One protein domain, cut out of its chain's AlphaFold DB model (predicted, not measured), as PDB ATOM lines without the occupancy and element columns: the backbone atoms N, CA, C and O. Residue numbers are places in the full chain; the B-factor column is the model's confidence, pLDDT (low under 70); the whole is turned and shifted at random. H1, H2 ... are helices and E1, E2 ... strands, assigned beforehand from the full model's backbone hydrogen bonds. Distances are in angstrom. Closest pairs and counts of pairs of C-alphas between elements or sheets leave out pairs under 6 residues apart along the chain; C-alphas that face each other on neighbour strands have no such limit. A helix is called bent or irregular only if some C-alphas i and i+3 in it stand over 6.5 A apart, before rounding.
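This is residues 4 to 112 of the 133 residues of an uncharacterized protein of Chryseobacterium limigenitum (UniProt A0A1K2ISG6). A small three-stranded sheet, E1 to E3, and a two-stranded hairpin, E4 and E5, make one part of a compact body; a helical hairpin of H2 and H3 makes the other, with H2 nearest the middle. Residues 15 to 22, of which residue 15 is the last of the short H1, stick out as a loop. The 109 printed residues hold, in order, H1, E1 to E5, H2 and H3; the class is mixed, helices and strands, with under half of the residues in named elements. Both sheets, E1 - E2 - E3 and E4 - E5, are antiparallel; the radius of gyration of the C-alphas is 13.5 A and the spans are 36 by 32 by 23 A.

E1 is residues 38 to 40, E2 45 to 48 and E3 51 to 54. E4 is residues 58 to 61 and E5 66 to 69, 10.7 A long. H1 is residues 11 to 15, from C-alpha 11 at (1.754, 1.342, 92.007). H2, residues 83 to 93, is 15.6 A long; H3, residues 96 to 110, is 21.0 A long and ends with C-alpha 110 at (18.756, -8.722, 89.413).

E1, E2 and E3 form a meander, each strand the antiparallel neighbour of the one before: N 38 and O 47 are 3.0 A apart, N 46 and O 53 2.9 A, within hydrogen-bond range. E2 and E5 are near each other. In the hairpin E4 and E5, N 59 and O 68 are 2.8 A apart. Helical hairpin H2 and H3 touch, closest at the C-alphas of Gly 91 and Leu 99, 5.9 A, with residues 98 to 103 of H3 alone, at a shallow tilt of 25 degrees, opposite ways. H1 and H2 only just touch, with 3 pairs of C-alphas within 8 A, the closest those of Pro 11 and Phe 85, 6.2 A. Every O i to N i+4 pair is within hydrogen-bond range in H1 and H2, and 9 of 11 in H3, which is only just irregular: C-alphas 104 and 107 are 6.9 A apart.

The C-alphas farthest apart, those of Gln 19 and Ser 50, are 39.9 A apart. The printed part has no cut; the links H1 to E1 and E5 to H2 are long. Residues 72 to 75 and 108 to 112 have pLDDT under 70.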
ATOM      1  N   LEU A   4      12.082   1.032 107.623       96.81
ATOM      2  CA  LEU A   4      10.949   1.842 107.192       96.81
ATOM      3  C   LEU A   4       9.675   0.998 107.159       96.81
ATOM      4  O   LEU A   4       9.684  -0.043 106.504       96.81
ATOM      5  N   PRO A   5       8.566   1.433 107.780       97.44
ATOM      6  CA  PRO A   5       7.294   0.745 107.609       97.44
ATOM      7  C   PRO A   5       6.857   0.826 106.143       97.44
ATOM      8  O   PRO A   5       6.992   1.869 105.490       97.44
ATOM      9  N   LEU A   6       6.305  -0.265 105.618       97.88
ATOM     10  CA  LEU A   6       5.728  -0.311 104.280       97.88
ATOM     11  C   LEU A   6       4.361   0.378 104.279       97.88
ATOM     12  O   LEU A   6       3.310  -0.255 104.264       97.88
ATOM     13  N   GLN A   7       4.399   1.709 104.297       98.12
ATOM     14  CA  GLN A   7       3.232   2.577 104.190       98.12
ATOM     15  C   GLN A   7       3.328   3.415 102.916       98.12
ATOM     16  O   GLN A   7       4.030   4.430 102.881       98.12
ATOM     17  N   PHE A   8       2.652   2.983 101.852       97.88
ATOM     18  CA  PHE A   8       2.735   3.608 100.531       97.88
ATOM     19  C   PHE A   8       1.527   3.286  99.653       97.88
ATOM     20  O   PHE A   8       0.871   2.260  99.821       97.88
ATOM     21  N   VAL A   9       1.304   4.143  98.658       97.44
ATOM     22  CA  VAL A   9       0.245   3.971  97.666       97.44
ATOM     23  C   VAL A   9       0.648   2.906  96.663       97.44
ATOM     24  O   VAL A   9       1.751   2.952  96.102       97.44
ATOM     25  N   SER A  10      -0.257   1.968  96.388       96.56
ATOM     26  CA  SER A  10       0.027   0.905  95.430       96.56
ATOM     27  C   SER A  10       0.366   1.463  94.038       96.56
ATOM     28  O   SER A  10      -0.303   2.380  93.543       96.56
ATOM     29  N   PRO A  11       1.396   0.920  93.361       95.94
ATOM     30  CA  PRO A  11       1.754   1.342  92.007       95.94
ATOM     31  C   PRO A  11       0.585   1.284  91.021       95.94
ATOM     32  O   PRO A  11       0.460   2.161  90.171       95.94
ATOM     33  N   LYS A  12      -0.314   0.306  91.162       94.81
ATOM     34  CA  LYS A  12      -1.559   0.210  90.396       94.81
ATOM     35  C   LYS A  12      -2.414   1.471  90.540       94.81
ATOM     36  O   LYS A  12      -2.777   2.066  89.530       94.81
ATOM     37  N   VAL A  13      -2.672   1.921  91.771       95.00
ATOM     38  CA  VAL A  13      -3.450   3.146  92.027       95.00
ATOM     39  C   VAL A  13      -2.755   4.375  91.442       95.00
ATOM     40  O   VAL A  13      -3.427   5.241  90.881       95.00
ATOM     41  N   LEU A  14      -1.423   4.451  91.536       93.88
ATOM     42  CA  LEU A  14      -0.642   5.548  90.957       93.88
ATOM     43  C   LEU A  14      -0.704   5.571  89.421       93.88
ATOM     44  O   LEU A  14      -0.831   6.642  88.830       93.88
ATOM     45  N   ASN A  15      -0.657   4.407  88.775       92.69
ATOM     46  CA  ASN A  15      -0.712   4.280  87.317       92.69
ATOM     47  C   ASN A  15      -2.091   4.627  86.735       92.69
ATOM     48  O   ASN A  15      -2.193   5.043  85.584       92.69
ATOM     49  N   GLU A  16      -3.153   4.478  87.526       94.19
ATOM     50  CA  GLU A  16      -4.530   4.801  87.135       94.19
ATOM     51  C   GLU A  16      -4.874   6.295  87.326       94.19
ATOM     52  O   GLU A  16      -5.989   6.736  87.026       94.19
ATOM     53  N   LEU A  17      -3.930   7.113  87.810       92.44
ATOM     54  CA  LEU A  17      -4.137   8.547  87.997       92.44
ATOM     55  C   LEU A  17      -4.241   9.294  86.666       92.44
ATOM     56  O   LEU A  17      -3.258   9.495  85.960       92.44
ATOM     57  N   GLY A  18      -5.429   9.826  86.375       89.19
ATOM     58  CA  GLY A  18      -5.635  10.755  85.257       89.19
ATOM     59  C   GLY A  18      -5.162  12.192  85.528       89.19
ATOM     60  O   GLY A  18      -5.083  12.995  84.603       89.19
ATOM     61  N   GLN A  19      -4.880  12.541  86.787       91.56
ATOM     62  CA  GLN A  19      -4.407  13.866  87.196       91.56
ATOM     63  C   GLN A  19      -3.676  13.806  88.542       91.56
ATOM     64  O   GLN A  19      -3.898  12.891  89.340       91.56
ATOM     65  N   ALA A  20      -2.846  14.813  88.819       88.88
ATOM     66  CA  ALA A  20      -2.152  14.942  90.095       88.88
ATOM     67  C   ALA A  20      -3.150  15.145  91.249       88.88
ATOM     68  O   ALA A  20      -4.004  16.032  91.198       88.88
ATOM     69  N   ARG A  21      -3.025  14.331  92.300       91.50
ATOM     70  CA  ARG A  21      -3.825  14.422  93.528       91.50
ATOM     71  C   ARG A  21      -3.010  13.965  94.733       91.50
ATOM     72  O   ARG A  21      -2.064  13.197  94.580       91.50
ATOM     73  N   VAL A  22      -3.398  14.435  95.914       90.19
ATOM     74  CA  VAL A  22      -2.884  13.912  97.184       90.19
ATOM     75  C   VAL A  22      -3.619  12.611  97.485       90.19
ATOM     76  O   VAL A  22      -4.841  12.551  97.343       90.19
ATOM     77  N   LEU A  23      -2.864  11.583  97.848       93.62
ATOM     78  CA  LEU A  23      -3.369  10.282  98.260       93.62
ATOM     79  C   LEU A  23      -2.857   9.992  99.663       93.62
ATOM     80  O   LEU A  23      -1.705  10.305  99.978       93.62
ATOM     81  N   ASP A  24      -3.723   9.407 100.477       94.44
ATOM     82  CA  ASP A  24      -3.312   8.830 101.748       94.44
ATOM     83  C   ASP A  24      -2.506   7.563 101.478       94.44
ATOM     84  O   ASP A  24      -2.736   6.889 100.480       94.44
ATOM     85  N   ARG A  25      -1.538   7.277 102.347       95.56
ATOM     86  CA  ARG A  25      -0.734   6.057 102.269       95.56
ATOM     87  C   ARG A  25      -1.445   4.920 102.984       95.56
ATOM     88  O   ARG A  25      -2.103   5.127 104.001       95.56
ATOM     89  N   GLU A  26      -1.213   3.720 102.494       97.31
ATOM     90  CA  GLU A  26      -1.815   2.491 102.967       97.31
ATOM     91  C   GLU A  26      -0.739   1.630 103.614       97.31
ATOM     92  O   GLU A  26       0.360   1.488 103.077       97.31
ATOM     93  N   THR A  27      -1.050   1.062 104.777       97.81
ATOM     94  CA  THR A  27      -0.192   0.067 105.423       97.81
ATOM     95  C   THR A  27      -0.269  -1.247 104.660       97.81
ATOM     96  O   THR A  27      -1.360  -1.710 104.319       97.81
ATOM     97  N   TRP A  28       0.891  -1.848 104.414       97.94
ATOM     98  CA  TRP A  28       1.011  -3.158 103.792       97.94
ATOM     99  C   TRP A  28       1.243  -4.242 104.839       97.94
ATOM    100  O   TRP A  28       2.016  -4.050 105.781       97.94
ATOM    101  N   PHE A  29       0.601  -5.393 104.639       97.38
ATOM    102  CA  PHE A  29       0.584  -6.489 105.611       97.38
ATOM    103  C   PHE A  29       1.055  -7.818 105.025       97.38
ATOM    104  O   PHE A  29       0.983  -8.044 103.811       97.38
ATOM    105  N   TYR A  30       1.499  -8.718 105.898       96.00
ATOM    106  CA  TYR A  30       1.935 -10.057 105.528       96.00
ATOM    107  C   TYR A  30       0.764 -11.022 105.293       96.00
ATOM    108  O   TYR A  30       0.077 -11.420 106.229       96.00
ATOM    109  N   ASP A  31       0.580 -11.449 104.044       89.00
ATOM    110  CA  ASP A  31      -0.370 -12.489 103.622       89.00
ATOM    111  C   ASP A  31      -1.766 -12.351 104.279       89.00
ATOM    112  O   ASP A  31      -2.328 -11.253 104.303       89.00
ATOM    113  N   GLU A  32      -2.334 -13.429 104.830       85.69
ATOM    114  CA  GLU A  32      -3.611 -13.417 105.565       85.69
ATOM    115  C   GLU A  32      -3.484 -12.928 107.023       85.69
ATOM    116  O   GLU A  32      -4.469 -12.914 107.762       85.69
ATOM    117  N   THR A  33      -2.290 -12.523 107.464       88.06
ATOM    118  CA  THR A  33      -2.041 -12.028 108.827       88.06
ATOM    119  C   THR A  33      -2.073 -10.503 108.870       88.06
ATOM    120  O   THR A  33      -1.612  -9.846 107.947       88.06
ATOM    121  N   ASP A  34      -2.566  -9.889 109.941       89.12
ATOM    122  CA  ASP A  34      -2.543  -8.419 110.085       89.12
ATOM    123  C   ASP A  34      -1.198  -7.888 110.617       89.12
ATOM    124  O   ASP A  34      -1.142  -6.851 111.276       89.12
ATOM    125  N   GLU A  35      -0.103  -8.599 110.354       95.75
ATOM    126  CA  GLU A  35       1.237  -8.142 110.705       95.75
ATOM    127  C   GLU A  35       1.752  -7.132 109.671       95.75
ATOM    128  O   GLU A  35       1.703  -7.379 108.463       95.75
ATOM    129  N   GLU A  36       2.214  -5.973 110.146       97.19
ATOM    130  CA  GLU A  36       2.745  -4.905 109.296       97.19
ATOM    131  C   GLU A  36       4.131  -5.260 108.754       97.19
ATOM    132  O   GLU A  36       4.967  -5.841 109.450       97.19
ATOM    133  N   LEU A  37       4.385  -4.864 107.507       98.19
ATOM    134  CA  LEU A  37       5.667  -5.088 106.852       98.19
ATOM    135  C   LEU A  37       6.615  -3.902 107.043       98.19
ATOM    136  O   LEU A  37       6.219  -2.738 106.977       98.19
ATOM    137  N   GLU A  38       7.901  -4.205 107.169       97.81
ATOM    138  CA  GLU A  38       8.979  -3.221 107.269       97.81
ATOM    139  C   GLU A  38      10.082  -3.514 106.245       97.81
ATOM    140  O   GLU A  38      10.340  -4.671 105.918       97.81
ATOM    141  N   LEU A  39      10.752  -2.472 105.746       97.50
ATOM    142  CA  LEU A  39      11.893  -2.545 104.837       97.50
ATOM    143  C   LEU A  39      13.183  -2.130 105.553       97.50
ATOM    144  O   LEU A  39      13.329  -0.981 105.967       97.50
ATOM    145  N   ASP A  40      14.162  -3.031 105.589       96.12
ATOM    146  CA  ASP A  40      15.562  -2.710 105.863       96.12
ATOM    147  C   ASP A  40      16.209  -2.135 104.597       96.12
ATOM    148  O   ASP A  40      16.431  -2.851 103.616       96.12
ATOM    149  N   THR A  41      16.526  -0.840 104.617       94.06
ATOM    150  CA  THR A  41      17.105  -0.124 103.467       94.06
ATOM    151  C   THR A  41      18.605  -0.347 103.275       94.06
ATOM    152  O   THR A  41      19.134  -0.013 102.221       94.06
ATOM    153  N   GLU A  42      19.318  -0.929 104.244       91.88
ATOM    154  CA  GLU A  42      20.732  -1.280 104.055       91.88
ATOM    155  C   GLU A  42      20.873  -2.608 103.319       91.88
ATOM    156  O   GLU A  42      21.798  -2.801 102.529       91.88
ATOM    157  N   LYS A  43      19.958  -3.545 103.588       92.56
ATOM    158  CA  LYS A  43      20.032  -4.901 103.038       92.56
ATOM    159  C   LYS A  43      18.966  -5.195 101.993       92.56
ATOM    160  O   LYS A  43      19.070  -6.236 101.343       92.56
ATOM    161  N   TRP A  44      17.966  -4.339 101.824       94.38
ATOM    162  CA  TRP A  44      16.800  -4.565 100.961       94.38
ATOM    163  C   TRP A  44      16.022  -5.828 101.339       94.38
ATOM    164  O   TRP A  44      15.623  -6.614 100.477       94.38
ATOM    165  N   PHE A  45      15.859  -6.046 102.645       96.25
ATOM    166  CA  PHE A  45      15.020  -7.111 103.188       96.25
ATOM    167  C   PHE A  45      13.695  -6.529 103.639       96.25
ATOM    168  O   PHE A  45      13.673  -5.503 104.312       96.25
ATOM    169  N   ILE A  46      12.618  -7.221 103.304       97.62
ATOM    170  CA  ILE A  46      11.312  -6.977 103.897       97.62
ATOM    171  C   ILE A  46      11.121  -7.993 105.021       97.62
ATOM    172  O   ILE A  46      11.540  -9.148 104.884       97.62
ATOM    173  N   SER A  47      10.527  -7.555 106.126       97.06
ATOM    174  CA  SER A  47      10.229  -8.399 107.280       97.06
ATOM    175  C   SER A  47       8.823  -8.183 107.821       97.06
ATOM    176  O   SER A  47       8.305  -7.070 107.769       97.06
ATOM    177  N   SER A  48       8.250  -9.253 108.372       95.38
ATOM    178  CA  SER A  48       7.025  -9.266 109.177       95.38
ATOM    179  C   SER A  48       7.142 -10.376 110.211       95.38
ATOM    180  O   SER A  48       7.296 -11.540 109.843       95.38
ATOM    181  N   GLY A  49       7.110 -10.038 111.500       88.31
ATOM    182  CA  GLY A  49       7.231 -11.035 112.565       88.31
ATOM    183  C   GLY A  49       8.509 -11.879 112.434       88.31
ATOM    184  O   GLY A  49       9.621 -11.359 112.541       88.31
ATOM    185  N   SER A  50       8.356 -13.191 112.226       88.31
ATOM    186  CA  SER A  50       9.474 -14.125 112.002       88.31
ATOM    187  C   SER A  50       9.940 -14.225 110.549       88.31
ATOM    188  O   SER A  50      10.986 -14.820 110.289       88.31
ATOM    189  N   GLU A  51       9.177 -13.681 109.607       93.75
ATOM    190  CA  GLU A  51       9.463 -13.769 108.181       93.75
ATOM    191  C   GLU A  51      10.377 -12.627 107.754       93.75
ATOM    192  O   GLU A  51      10.143 -11.460 108.068       93.75
ATOM    193  N   GLN A  52      11.436 -12.962 107.021       95.56
ATOM    194  CA  GLN A  52      12.387 -11.985 106.508       95.56
ATOM    195  C   GLN A  52      13.035 -12.505 105.224       95.56
ATOM    196  O   GLN A  52      13.673 -13.558 105.215       95.56
ATOM    197  N   ALA A  53      12.933 -11.738 104.139       96.00
ATOM    198  CA  ALA A  53      13.577 -12.085 102.876       96.00
ATOM    199  C   ALA A  53      13.926 -10.854 102.038       96.00
ATOM    200  O   ALA A  53      13.319  -9.790 102.183       96.00
ATOM    201  N   LYS A  54      14.890 -11.018 101.124       94.38
ATOM    202  CA  LYS A  54      15.224 -10.018 100.102       94.38
ATOM    203  C   LYS A  54      13.986  -9.637  99.290       94.38
ATOM    204  O   LYS A  54      13.148 -10.490  99.010       94.38
ATOM    205  N   ILE A  55      13.905  -8.370  98.888       93.81
ATOM    206  CA  ILE A  55      12.768  -7.781  98.166       93.81
ATOM    207  C   ILE A  55      12.331  -8.575  96.915       93.81
ATOM    208  O   ILE A  55      11.139  -8.690  96.646       93.81
ATOM    209  N   ASP A  56      13.264  -9.208  96.197       90.38
ATOM    210  CA  ASP A  56      13.009 -10.026  95.001       90.38
ATOM    211  C   ASP A  56      12.316 -11.366  95.301       90.38
ATOM    212  O   ASP A  56      11.887 -12.063  94.378       90.38
ATOM    213  N   ARG A  57      12.198 -11.757  96.573       93.81
ATOM    214  CA  ARG A  57      11.563 -13.010  97.013       93.81
ATOM    215  C   ARG A  57      10.098 -12.856  97.392       93.81
ATOM    216  O   ARG A  57       9.492 -13.835  97.821       93.81
ATOM    217  N   TRP A  58       9.530 -11.674  97.188       95.00
ATOM    218  CA  TRP A  58       8.159 -11.364  97.562       95.00
ATOM    219  C   TRP A  58       7.195 -11.419  96.372       95.00
ATOM    220  O   TRP A  58       7.559 -11.164  95.220       95.00
ATOM    221  N   GLU A  59       5.950 -11.760  96.674       95.31
ATOM    222  CA  GLU A  59       4.769 -11.568  95.840       95.31
ATOM    223  C   GLU A  59       3.894 -10.487  96.477       95.31
ATOM    224  O   GLU A  59       3.861 -10.348  97.702       95.31
ATOM    225  N   VAL A  60       3.178  -9.731  95.654       95.56
ATOM    226  CA  VAL A  60       2.355  -8.592  96.060       95.56
ATOM    227  C   VAL A  60       0.936  -8.758  95.543       95.56
ATOM    228  O   VAL A  60       0.724  -9.163  94.404       95.56
ATOM    229  N   ASN A  61      -0.045  -8.392  96.359       95.62
ATOM    230  CA  ASN A  61      -1.410  -8.149  95.921       95.62
ATOM    231  C   ASN A  61      -1.723  -6.668  96.139       95.62
ATOM    232  O   ASN A  61      -2.002  -6.214  97.249       95.62
ATOM    233  N   GLN A  62      -1.680  -5.905  95.047       95.50
ATOM    234  CA  GLN A  62      -1.864  -4.452  95.074       95.50
ATOM    235  C   GLN A  62      -3.291  -4.011  95.412       95.50
ATOM    236  O   GLN A  62      -3.508  -2.842  95.710       95.50
ATOM    237  N   THR A  63      -4.270  -4.917  95.319       94.44
ATOM    238  CA  THR A  63      -5.678  -4.602  95.605       94.44
ATOM    239  C   THR A  63      -5.977  -4.735  97.096       94.44
ATOM    240  O   THR A  63      -6.765  -3.960  97.629       94.44
ATOM    241  N   SER A  64      -5.350  -5.701  97.772       95.31
ATOM    242  CA  SER A  64      -5.522  -5.937  99.210       95.31
ATOM    243  C   SER A  64      -4.392  -5.373 100.080       95.31
ATOM    244  O   SER A  64      -4.477  -5.486 101.302       95.31
ATOM    245  N   HIS A  65      -3.366  -4.758  99.478       96.75
ATOM    246  CA  HIS A  65      -2.161  -4.250 100.157       96.75
ATOM    247  C   HIS A  65      -1.447  -5.339 100.966       96.75
ATOM    248  O   HIS A  65      -1.033  -5.140 102.108       96.75
ATOM    249  N   ARG A  66      -1.338  -6.532 100.373       96.00
ATOM    250  CA  ARG A  66      -0.698  -7.693 100.998       96.00
ATOM    251  C   ARG A  66       0.580  -8.072 100.277       96.00
ATOM    252  O   ARG A  66       0.658  -7.965  99.052       96.00
ATOM    253  N   MET A  67       1.560  -8.559 101.029       96.00
ATOM    254  CA  MET A  67       2.753  -9.198 100.478       96.00
ATOM    255  C   MET A  67       3.012 -10.533 101.159       96.00
ATOM    256  O   MET A  67       2.697 -10.706 102.330       96.00
ATOM    257  N   ARG A  68       3.623 -11.466 100.440       94.69
ATOM    258  CA  ARG A  68       4.028 -12.768 100.982       94.69
ATOM    259  C   ARG A  68       5.279 -13.282 100.285       94.69
ATOM    260  O   ARG A  68       5.667 -12.751  99.246       94.69
ATOM    261  N   LEU A  69       5.895 -14.330 100.815       94.44
ATOM    262  CA  LEU A  69       7.025 -14.981 100.152       94.44
ATOM    263  C   LEU A  69       6.570 -15.769  98.915       94.44
ATOM    264  O   LEU A  69       5.499 -16.371  98.911       94.44
ATOM    265  N   LYS A  70       7.403 -15.792  97.869       91.50
ATOM    266  CA  LYS A  70       7.160 -16.564  96.640       91.50
ATOM    267  C   LYS A  70       6.968 -18.045  96.957       91.50
ATOM    268  O   LYS A  70       7.877 -18.695  97.470       91.50
ATOM    269  N   THR A  71       5.816 -18.595  96.578       81.62
ATOM    270  CA  THR A  71       5.472 -20.011  96.821       81.62
ATOM    271  C   THR A  71       5.579 -20.883  95.566       81.62
ATOM    272  O   THR A  71       5.387 -22.096  95.627       81.62
ATOM    273  N   GLY A  72       5.892 -20.287  94.407       69.94
ATOM    274  CA  GLY A  72       5.993 -20.992  93.121       69.94
ATOM    275  C   GLY A  72       4.642 -21.397  92.517       69.94
ATOM    276  O   GLY A  72       4.614 -22.016  91.456       69.94
ATOM    277  N   SER A  73       3.531 -21.034  93.164       68.69
ATOM    278  CA  SER A  73       2.165 -21.303  92.713       68.69
ATOM    279  C   SER A  73       1.424 -19.983  92.519       68.69
ATOM    280  O   SER A  73       1.359 -19.171  93.438       68.69
ATOM    281  N   ALA A  74       0.843 -19.763  91.338       60.06
ATOM    282  CA  ALA A  74      -0.003 -18.594  91.109       60.06
ATOM    283  C   ALA A  74      -1.278 -18.720  91.957       60.06
ATOM    284  O   ALA A  74      -2.036 -19.676  91.786       60.06
ATOM    285  N   SER A  75      -1.521 -17.774  92.864       66.81
ATOM    286  CA  SER A  75      -2.748 -17.746  93.666       66.81
ATOM    287  C   SER A  75      -3.302 -16.330  93.811       66.81
ATOM    288  O   SER A  75      -2.550 -15.362  93.790       66.81
ATOM    289  N   ASP A  76      -4.625 -16.232  93.962       75.56
ATOM    290  CA  ASP A  76      -5.405 -15.099  94.493       75.56
ATOM    291  C   ASP A  76      -4.884 -13.678  94.224       75.56
ATOM    292  O   ASP A  76      -4.803 -12.833  95.115       75.56
ATOM    293  N   GLY A  77      -4.556 -13.386  92.964       87.69
ATOM    294  CA  GLY A  77      -4.172 -12.036  92.542       87.69
ATOM    295  C   GLY A  77      -2.827 -11.554  93.092       87.69
ATOM    296  O   GLY A  77      -2.550 -10.358  93.013       87.69
ATOM    297  N   PHE A  78      -2.008 -12.461  93.630       93.50
ATOM    298  CA  PHE A  78      -0.612 -12.193  93.942       93.50
ATOM    299  C   PHE A  78       0.240 -12.299  92.676       93.50
ATOM    300  O   PHE A  78       0.164 -13.274  91.926       93.50
ATOM    301  N   GLU A  79       1.074 -11.294  92.458       92.50
ATOM    302  CA  GLU A  79       2.057 -11.242  91.381       92.50
ATOM    303  C   GLU A  79       3.462 -11.100  91.962       92.50
ATOM    304  O   GLU A  79       3.639 -10.618  93.076       92.50
ATOM    305  N   SER A  80       4.485 -11.540  91.230       92.31
ATOM    306  CA  SER A  80       5.864 -11.339  91.683       92.31
ATOM    307  C   SER A  80       6.161  -9.851  91.836       92.31
ATOM    308  O   SER A  80       5.889  -9.080  90.919       92.31
ATOM    309  N   LEU A  81       6.775  -9.470  92.959       93.31
ATOM    310  CA  LEU A  81       7.293  -8.121  93.126       93.31
ATOM    311  C   LEU A  81       8.355  -7.866  92.056       93.31
ATOM    312  O   LEU A  81       9.383  -8.550  91.999       93.31
ATOM    313  N   ASP A  82       8.084  -6.890  91.197       90.19
ATOM    314  CA  ASP A  82       8.939  -6.527  90.080       90.19
ATOM    315  C   ASP A  82       9.722  -5.233  90.344       90.19
ATOM    316  O   ASP A  82       9.549  -4.527  91.342       90.19
ATOM    317  N   TYR A  83      10.653  -4.937  89.441       90.19
ATOM    318  CA  TYR A  83      11.506  -3.761  89.553       90.19
ATOM    319  C   TYR A  83      10.711  -2.434  89.609       90.19
ATOM    320  O   TYR A  83      10.975  -1.636  90.517       90.19
ATOM    321  N   PRO A  84       9.733  -2.174  88.712       92.31
ATOM    322  CA  PRO A  84       8.876  -0.993  88.801       92.31
ATOM    323  C   PRO A  84       8.171  -0.842  90.151       92.31
ATOM    324  O   PRO A  84       8.145   0.264  90.702       92.31
ATOM    325  N   PHE A  85       7.642  -1.936  90.706       95.06
ATOM    326  CA  PHE A  85       7.014  -1.926  92.019       95.06
ATOM    327  C   PHE A  85       8.007  -1.495  93.101       95.06
ATOM    328  O   PHE A  85       7.732  -0.556  93.848       95.06
ATOM    329  N   ALA A  86       9.182  -2.129  93.152       94.81
ATOM    330  CA  ALA A  86      10.206  -1.837  94.153       94.81
ATOM    331  C   ALA A  86      10.657  -0.368  94.125       94.81
ATOM    332  O   ALA A  86      10.754   0.280  95.166       94.81
ATOM    333  N   VAL A  87      10.898   0.172  92.928       94.81
ATOM    334  CA  VAL A  87      11.292   1.575  92.738       94.81
ATOM    335  C   VAL A  87      10.199   2.524  93.212       94.81
ATOM    336  O   VAL A  87      10.497   3.498  93.902       94.81
ATOM    337  N   SER A  88       8.941   2.241  92.866       95.75
ATOM    338  CA  SER A  88       7.800   3.045  93.307       95.75
ATOM    339  C   SER A  88       7.647   3.019  94.829       95.75
ATOM    340  O   SER A  88       7.504   4.069  95.451       95.75
ATOM    341  N   MET A  89       7.739   1.838  95.439       96.69
ATOM    342  CA  MET A  89       7.674   1.658  96.888       96.69
ATOM    343  C   MET A  89       8.775   2.456  97.598       96.69
ATOM    344  O   MET A  89       8.482   3.303  98.440       96.69
ATOM    345  N   ILE A  90      10.039   2.248  97.216       96.31
ATOM    346  CA  ILE A  90      11.197   2.904  97.844       96.31
ATOM    347  C   ILE A  90      11.161   4.416  97.619       96.31
ATOM    348  O   ILE A  90      11.462   5.174  98.537       96.31
ATOM    349  N   GLY A  91      10.738   4.870  96.438       95.69
ATOM    350  CA  GLY A  91      10.579   6.293  96.141       95.69
ATOM    351  C   GLY A  91       9.494   6.989  96.973       95.69
ATOM    352  O   GLY A  91       9.536   8.211  97.110       95.69
ATOM    353  N   GLN A  92       8.536   6.241  97.529       96.00
ATOM    354  CA  GLN A  92       7.485   6.776  98.396       96.00
ATOM    355  C   GLN A  92       7.861   6.750  99.881       96.00
ATOM    356  O   GLN A  92       7.578   7.716 100.596       96.00
ATOM    357  N   ILE A  93       8.456   5.653 100.358       95.38
ATOM    358  CA  ILE A  93       8.745   5.464 101.790       95.38
ATOM    359  C   ILE A  93      10.122   5.986 102.196       95.38
ATOM    360  O   ILE A  93      10.284   6.451 103.320       95.38
ATOM    361  N   GLY A  94      11.095   5.915 101.290       93.12
ATOM    362  CA  GLY A  94      12.472   6.311 101.534       93.12
ATOM    363  C   GLY A  94      12.756   7.755 101.142       93.12
ATOM    364  O   GLY A  94      11.994   8.430 100.447       93.12
ATOM    365  N   ASN A  95      13.913   8.234 101.575       93.56
ATOM    366  CA  ASN A  95      14.495   9.474 101.097       93.56
ATOM    367  C   ASN A  95      15.201   9.266  99.737       93.56
ATOM    368  O   ASN A  95      15.365   8.154  99.229       93.56
ATOM    369  N   LYS A  96      15.661  10.372  99.137       93.75
ATOM    370  CA  LYS A  96      16.376  10.351  97.851       93.75
ATOM    371  C   LYS A  96      17.596   9.419  97.860       93.75
ATOM    372  O   LYS A  96      17.858   8.782  96.843       93.75
ATOM    373  N   GLN A  97      18.337   9.371  98.966       94.56
ATOM    374  CA  GLN A  97      19.529   8.539  99.087       94.56
ATOM    375  C   GLN A  97      19.152   7.055  99.089       94.56
ATOM    376  O   GLN A  97      19.754   6.306  98.330       94.56
ATOM    377  N   ASN A  98      18.096   6.650  99.810       94.25
ATOM    378  CA  ASN A  98      17.641   5.255  99.790       94.25
ATOM    379  C   ASN A  98      17.308   4.802  98.360       94.25
ATOM    380  O   ASN A  98      17.706   3.718  97.945       94.25
ATOM    381  N   LEU A  99      16.628   5.637  97.566       94.06
ATOM    382  CA  LEU A  99      16.343   5.292  96.172       94.06
ATOM    383  C   LEU A  99      17.628   5.160  95.339       94.06
ATOM    384  O   LEU A  99      17.750   4.231  94.546       94.06
ATOM    385  N   GLN A 100      18.592   6.066  95.513       93.38
ATOM    386  CA  GLN A 100      19.877   5.989  94.811       93.38
ATOM    387  C   GLN A 100      20.654   4.719  95.179       93.38
ATOM    388  O   GLN A 100      21.170   4.046  94.286       93.38
ATOM    389  N   ASP A 101      20.686   4.372  96.462       93.25
ATOM    390  CA  ASP A 101      21.365   3.182  96.973       93.25
ATOM    391  C   ASP A 101      20.688   1.904  96.472       93.25
ATOM    392  O   ASP A 101      21.367   0.967  96.045       93.25
ATOM    393  N   TYR A 102      19.351   1.885  96.424       92.31
ATOM    394  CA  TYR A 102      18.609   0.763  95.861       92.31
ATOM    395  C   TYR A 102      18.970   0.554  94.395       92.31
ATOM    396  O   TYR A 102      19.349  -0.551  94.009       92.31
ATOM    397  N   LEU A 103      18.922   1.626  93.597       90.75
ATOM    398  CA  LEU A 103      19.257   1.581  92.175       90.75
ATOM    399  C   LEU A 103      20.699   1.098  91.940       90.75
ATOM    400  O   LEU A 103      20.943   0.342  91.001       90.75
ATOM    401  N   ALA A 104      21.643   1.487  92.801       89.62
ATOM    402  CA  ALA A 104      23.021   1.000  92.747       89.62
ATOM    403  C   ALA A 104      23.125  -0.501  93.084       89.62
ATOM    404  O   ALA A 104      23.878  -1.226  92.434       89.62
ATOM    405  N   SER A 105      22.332  -0.980  94.046       87.94
ATOM    406  CA  SER A 105      22.314  -2.385  94.473       87.94
ATOM    407  C   SER A 105      21.640  -3.341  93.482       87.94
ATOM    408  O   SER A 105      21.822  -4.553  93.577       87.94
ATOM    409  N   LEU A 106      20.891  -2.833  92.494       82.38
ATOM    410  CA  LEU A 106      20.156  -3.668  91.530       82.38
ATOM    411  C   LEU A 106      21.045  -4.652  90.771       82.38
ATOM    412  O   LEU A 106      20.563  -5.707  90.362       82.38
ATOM    413  N   GLN A 107      22.324  -4.322  90.569       71.75
ATOM    414  CA  GLN A 107      23.266  -5.249  89.939       71.75
ATOM    415  C   GLN A 107      23.415  -6.542  90.752       71.75
ATOM    416  O   GLN A 107      23.514  -7.621  90.178       71.75
ATOM    417  N   GLU A 108      23.356  -6.450  92.077       69.50
ATOM    418  CA  GLU A 108      23.428  -7.594  92.987       69.50
ATOM    419  C   GLU A 108      22.076  -8.311  93.118       69.50
ATOM    420  O   GLU A 108      22.044  -9.518  93.341       69.50
ATOM    421  N   ILE A 109      20.961  -7.586  92.959       66.69
ATOM    422  CA  ILE A 109      19.601  -8.123  93.137       66.69
ATOM    423  C   ILE A 109      19.079  -8.812  91.864       66.69
ATOM    424  O   ILE A 109      18.413  -9.838  91.964       66.69
ATOM    425  N   TYR A 110      19.382  -8.283  90.671       63.97
ATOM    426  CA  TYR A 110      18.756  -8.722  89.413       63.97
ATOM    427  C   TYR A 110      19.730  -9.200  88.318       63.97
ATOM    428  O   TYR A 110      19.289  -9.860  87.383       63.97
ATOM    429  N   LEU A 111      21.035  -8.890  88.378       56.94
ATOM    430  CA  LEU A 111      21.990  -9.202  87.288       56.94
ATOM    431  C   LEU A 111      22.906 -10.413  87.550       56.94
ATOM    432  O   LEU A 111      23.697 -10.772  86.674       56.94
ATOM    433  N   VAL A 112      22.794 -11.082  88.701       52.31
ATOM    434  CA  VAL A 112      23.654 -12.238  89.032       52.31
ATOM    435  C   VAL A 112      23.293 -13.502  88.232       52.31
ATOM    436  O   VAL A 112      24.136 -14.379  88.079       52.31
TER     437      VAL A 112